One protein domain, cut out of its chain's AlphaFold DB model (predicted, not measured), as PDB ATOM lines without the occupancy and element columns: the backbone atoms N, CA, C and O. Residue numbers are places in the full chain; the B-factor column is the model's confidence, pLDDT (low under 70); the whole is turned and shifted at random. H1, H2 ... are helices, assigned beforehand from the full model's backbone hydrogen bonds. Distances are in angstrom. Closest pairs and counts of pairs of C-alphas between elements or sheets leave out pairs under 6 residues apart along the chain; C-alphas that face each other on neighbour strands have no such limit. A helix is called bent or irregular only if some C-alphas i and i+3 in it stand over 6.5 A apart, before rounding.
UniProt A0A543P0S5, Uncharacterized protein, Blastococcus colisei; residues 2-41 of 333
ATOM      1  N   THR A   2      12.736   7.118  72.530       61.78
ATOM      2  CA  THR A   2      11.534   6.462  73.065       61.78
ATOM      3  C   THR A   2      10.540   6.310  71.917       61.78
ATOM      4  O   THR A   2      10.468   7.164  71.028       61.78
ATOM      5  N   THR A   3       9.868   5.171  71.835       69.19
ATOM      6  CA  THR A   3       8.940   4.895  70.740       69.19
ATOM      7  C   THR A   3       7.548   5.394  71.109       69.19
ATOM      8  O   THR A   3       7.184   5.428  72.276       69.19
ATOM      9  N   ALA A   4       6.720   5.729  70.119       64.44
ATOM     10  CA  ALA A   4       5.346   6.192  70.357       64.44
ATOM     11  C   ALA A   4       4.442   5.163  71.085       64.44
ATOM     12  O   ALA A   4       3.310   5.479  71.449       64.44
ATOM     13  N   ALA A   5       4.908   3.920  71.256       65.12
ATOM     14  CA  ALA A   5       4.241   2.910  72.068       65.12
ATOM     15  C   ALA A   5       4.472   3.134  73.572       65.12
ATOM     16  O   ALA A   5       3.543   2.932  74.354       65.12
ATOM     17  N   ASP A   6       5.657   3.617  73.953       71.56
ATOM     18  CA  ASP A   6       6.026   3.888  75.347       71.56
ATOM     19  C   ASP A   6       5.174   5.038  75.917       71.56
ATOM     20  O   ASP A   6       4.704   4.969  77.050       71.56
ATOM     21  N   ASP A   7       4.843   6.030  75.084       80.69
ATOM     22  CA  ASP A   7       3.996   7.166  75.475       80.69
ATOM     23  C   ASP A   7       2.561   6.750  75.846       80.69
ATOM     24  O   ASP A   7       1.948   7.340  76.736       80.69
ATOM     25  N   ARG A   8       2.002   5.722  75.191       85.94
ATOM     26  CA  ARG A   8       0.641   5.251  75.504       85.94
ATOM     27  C   ARG A   8       0.579   4.480  76.812       85.94
ATOM     28  O   ARG A   8      -0.392   4.636  77.544       85.94
ATOM     29  N   ALA A   9       1.601   3.680  77.108       84.81
ATOM     30  CA  ALA A   9       1.666   2.933  78.359       84.81
ATOM     31  C   ALA A   9       1.739   3.878  79.571       84.81
ATOM     32  O   ALA A   9       1.059   3.654  80.572       84.81
ATOM     33  N   VAL A  10       2.495   4.976  79.450       85.25
ATOM     34  CA  VAL A  10       2.580   6.019  80.485       85.25
ATOM     35  C   VAL A  10       1.240   6.738  80.669       85.25
ATOM     36  O   VAL A  10       0.810   6.944  81.804       85.25
ATOM     37  N   GLU A  11       0.551   7.080  79.578       88.88
ATOM     38  CA  GLU A  11      -0.762   7.733  79.645       88.88
ATOM     39  C   GLU A  11      -1.825   6.815  80.278       88.88
ATOM     40  O   GLU A  11      -2.563   7.243  81.169       88.88
ATOM     41  N   ASP A  12      -1.858   5.534  79.899       89.88
ATOM     42  CA  ASP A  12      -2.777   4.542  80.473       89.88
ATOM     43  C   ASP A  12      -2.493   4.310  81.970       89.88
ATOM     44  O   ASP A  12      -3.424   4.196  82.777       89.88
ATOM     45  N   ALA A  13      -1.216   4.295  82.374       92.31
ATOM     46  CA  ALA A  13      -0.803   4.211  83.774       92.31
ATOM     47  C   ALA A  13      -1.229   5.448  84.582       92.31
ATOM     48  O   ALA A  13      -1.732   5.318  85.704       92.31
ATOM     49  N   PHE A  14      -1.097   6.642  84.002       89.12
ATOM     50  CA  PHE A  14      -1.553   7.889  84.609       89.12
ATOM     51  C   PHE A  14      -3.083   7.926  84.756       89.12
ATOM     52  O   PHE A  14      -3.598   8.277  85.823       89.12
ATOM     53  N   GLU A  15      -3.835   7.491  83.739       95.00
ATOM     54  CA  GLU A  15      -5.297   7.390  83.818       95.00
ATOM     55  C   GLU A  15      -5.739   6.335  84.846       95.00
ATOM     56  O   GLU A  15      -6.703   6.552  85.589       95.00
ATOM     57  N   ALA A  16      -5.034   5.202  84.946       93.88
ATOM     58  CA  ALA A  16      -5.267   4.205  85.989       93.88
ATOM     59  C   ALA A  16      -5.050   4.792  87.393       93.88
ATOM     60  O   ALA A  16      -5.940   4.655  88.238       93.88
ATOM     61  N   TYR A  17      -3.947   5.519  87.607       93.62
ATOM     62  CA  TYR A  17      -3.630   6.185  88.873       93.62
ATOM     63  C   TYR A  17      -4.710   7.200  89.278       93.62
ATOM     64  O   TYR A  17      -5.220   7.159  90.400       93.62
ATOM     65  N   LEU A  18      -5.130   8.077  88.357       91.12
ATOM     66  CA  LEU A  18      -6.175   9.074  88.625       91.12
ATOM     67  C   LEU A  18      -7.550   8.448  88.893       91.12
ATOM     68  O   LEU A  18      -8.333   8.994  89.672       91.12
ATOM     69  N   ALA A  19      -7.848   7.307  88.273       95.31
ATOM     70  CA  ALA A  19      -9.083   6.563  88.502       95.31
ATOM     71  C   ALA A  19      -9.061   5.709  89.787       95.31
ATOM     72  O   ALA A  19     -10.071   5.074  90.094       95.31
ATOM     73  N   GLY A  20      -7.939   5.657  90.518       93.56
ATOM     74  CA  GLY A  20      -7.762   4.782  91.682       93.56
ATOM     75  C   GLY A  20      -7.726   3.292  91.324       93.56
ATOM     76  O   GLY A  20      -8.035   2.446  92.162       93.56
ATOM     77  N   ARG A  21      -7.403   2.962  90.069       96.81
ATOM     78  CA  ARG A  21      -7.184   1.588  89.603       96.81
ATOM     79  C   ARG A  21      -5.728   1.187  89.868       96.81
ATOM     80  O   ARG A  21      -4.873   2.069  89.950       96.81
ATOM     81  N   PRO A  22      -5.427  -0.118  89.999       94.38
ATOM     82  CA  PRO A  22      -4.045  -0.571  90.093       94.38
ATOM     83  C   PRO A  22      -3.266  -0.098  88.862       94.38
ATOM     84  O   PRO A  22      -3.724  -0.268  87.729       94.38
ATOM     85  N   VAL A  23      -2.125   0.541  89.108       95.44
ATOM     86  CA  VAL A  23      -1.223   1.034  88.066       95.44
ATOM     87  C   VAL A  23      -0.388  -0.153  87.571       95.44
ATOM     88  O   VAL A  23       0.067  -0.936  88.409       95.44
ATOM     89  N   PRO A  24      -0.225  -0.343  86.248       92.12
ATOM     90  CA  PRO A  24       0.649  -1.383  85.707       92.12
ATOM     91  C   PRO A  24       2.102  -1.174  86.169       92.12
ATOM     92  O   PRO A  24       2.479  -0.068  86.557       92.12
ATOM     93  N   GLU A  25       2.905  -2.241  86.171       91.12
ATOM     94  CA  GLU A  25       4.259  -2.250  86.757       91.12
ATOM     95  C   GLU A  25       5.172  -1.194  86.115       91.12
ATOM     96  O   GLU A  25       5.937  -0.524  86.805       91.12
ATOM     97  N   GLU A  26       4.988  -0.935  84.820       87.88
ATOM     98  CA  GLU A  26       5.699   0.088  84.052       87.88
ATOM     99  C   GLU A  26       5.411   1.526  84.531       87.88
ATOM    100  O   GLU A  26       6.166   2.446  84.226       87.88
ATOM    101  N   GLY A  27       4.329   1.739  85.289       89.88
ATOM    102  CA  GLY A  27       3.938   3.027  85.866       89.88
ATOM    103  C   GLY A  27       4.164   3.146  87.377       89.88
ATOM    104  O   GLY A  27       3.722   4.134  87.973       89.88
ATOM    105  N   ALA A  28       4.814   2.165  88.013       89.06
ATOM    106  CA  ALA A  28       5.018   2.143  89.464       89.06
ATOM    107  C   ALA A  28       5.765   3.389  89.974       89.06
ATOM    108  O   ALA A  28       5.375   3.971  90.990       89.06
ATOM    109  N   ASP A  29       6.763   3.861  89.226       85.69
ATOM    110  CA  ASP A  29       7.540   5.056  89.573       85.69
ATOM    111  C   ASP A  29       6.682   6.326  89.563       85.69
ATOM    112  O   ASP A  29       6.793   7.168  90.456       85.69
ATOM    113  N   LEU A  30       5.759   6.445  88.603       86.44
ATOM    114  CA  LEU A  30       4.835   7.575  88.523       86.44
ATOM    115  C   LEU A  30       3.827   7.558  89.679       86.44
ATOM    116  O   LEU A  30       3.530   8.606  90.258       86.44
ATOM    117  N   ALA A  31       3.334   6.377  90.057       89.25
ATOM    118  CA  ALA A  31       2.464   6.221  91.219       89.25
ATOM    119  C   ALA A  31       3.190   6.570  92.529       89.25
ATOM    120  O   ALA A  31       2.614   7.252  93.381       89.25
ATOM    121  N   SER A  32       4.454   6.152  92.665       89.81
ATOM    122  CA  SER A  32       5.324   6.478  93.798       89.81
ATOM    123  C   SER A  32       5.577   7.984  93.891       89.81
ATOM    124  O   SER A  32       5.302   8.598  94.924       89.81
ATOM    125  N   PHE A  33       5.981   8.613  92.784       89.81
ATOM    126  CA  PHE A  33       6.198  10.056  92.700       89.81
ATOM    127  C   PHE A  33       4.936  10.849  93.052       89.81
ATOM    128  O   PHE A  33       4.970  11.740  93.899       89.81
ATOM    129  N   ALA A  34       3.794  10.509  92.452       89.25
ATOM    130  CA  ALA A  34       2.538  11.189  92.736       89.25
ATOM    131  C   ALA A  34       2.064  10.950  94.183       89.25
ATOM    132  O   ALA A  34       1.464  11.840  94.788       89.25
ATOM    133  N   GLY A  35       2.368   9.783  94.761       88.75
ATOM    134  CA  GLY A  35       2.189   9.491  96.182       88.75
ATOM    135  C   GLY A  35       3.043  10.388  97.076       88.75
ATOM    136  O   GLY A  35       2.511  10.975  98.014       88.75
ATOM    137  N   ALA A  36       4.324  10.571  96.746       82.88
ATOM    138  CA  ALA A  36       5.232  11.464  97.463       82.88
ATOM    139  C   ALA A  36       4.780  12.932  97.376       82.88
ATOM    140  O   ALA A  36       4.663  13.595  98.403       82.88
ATOM    141  N   VAL A  37       4.430  13.420  96.178       84.00
ATOM    142  CA  VAL A  37       3.879  14.775  95.975       84.00
ATOM    143  C   VAL A  37       2.572  14.959  96.741       84.00
ATOM    144  O   VAL A  37       2.324  16.013  97.321       84.00
ATOM    145  N   ARG A  38       1.710  13.938  96.771       83.94
ATOM    146  CA  ARG A  38       0.486  13.998  97.565       83.94
ATOM    147  C   ARG A  38       0.809  14.040  99.053       83.94
ATOM    148  O   ARG A  38       0.238  14.880  99.722       83.94
ATOM    149  N   ALA A  39       1.713  13.203  99.557       80.19
ATOM    150  CA  ALA A  39       2.094  13.182 100.969       80.19
ATOM    151  C   ALA A  39       2.669  14.532 101.434       80.19
ATOM    152  O   ALA A  39       2.326  15.001 102.519       80.19
ATOM    153  N   THR A  40       3.466  15.197 100.593       70.25
ATOM    154  CA  THR A  40       3.983  16.543 100.879       70.25
ATOM    155  C   THR A  40       2.901  17.618 100.773       70.25
ATOM    156  O   THR A  40       2.879  18.528 101.597       70.25
ATOM    157  N   ALA A  41       1.960  17.499  99.831       72.88
ATOM    158  CA  ALA A  41       0.847  18.441  99.669       72.88
ATOM    159  C   ALA A  41      -0.291  18.257 100.694       72.88
ATOM    160  O   ALA A  41      -1.020  19.204 100.977       72.88
TER     161      ALA A  41
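What this domain is: This is residues 2 to 41 of the 333 residues of an uncharacterized protein of Blastococcus colisei (UniProt A0A543P0S5). Two helices of similar length run the same way but slanted to each other: the chain folds back after H1 in a short loop, residues 19 to 24, and the beginning of H2 packs on H1. From there H2 runs away from H1, and its far end, residues 36 to 41, sticks out. The printed part has 40 residues with two named helices, H1 then H2, and no named strand; the class is all helix. The outline is elongated, 33 by 20 by 14 A, and only just compact, close to loose, with a radius of gyration of the C-alphas of 10.6 A.

How they stand to each other: Start at H1, residues 4 to 18, and go on to H2, residues 25 to 41. H1 and H2 touch; look at Ala 13 and Gly 27, whose C-alphas are the closest of the two helices, 5.3 A apart. H2 touches H1 with residues 26 to 31 alone. Their lines stand at a steep tilt of 45 degrees, and they run the same way. Of the O i to N i+4 pairs, 10 of 11 are within hydrogen-bond range in H1 and 11 of 13 in H2.

Where its parts are: Find C-alpha 4 at (5.346, 6.192, 70.357); from there H1 runs 21.8 A to C-alpha 18 at (-6.175, 9.074, 88.625). H2 begins at C-alpha 25 and runs 24.6 A to C-alpha 41 at (0.847, 18.441, 99.669). H2 is irregular: C-alphas 26 and 29 are 7.7 A apart.

The domain as a whole: Look at Thr 3 and Ala 41 for the two C-alphas farthest apart, 33.0 A. The link from H1 to H2 is short, with 6 residues, and the printed part has no cut. Residues 36 to 41 of H2 stand free. The mean pLDDT of the printed part is 85.5, and residues 2 to 5 are under 70.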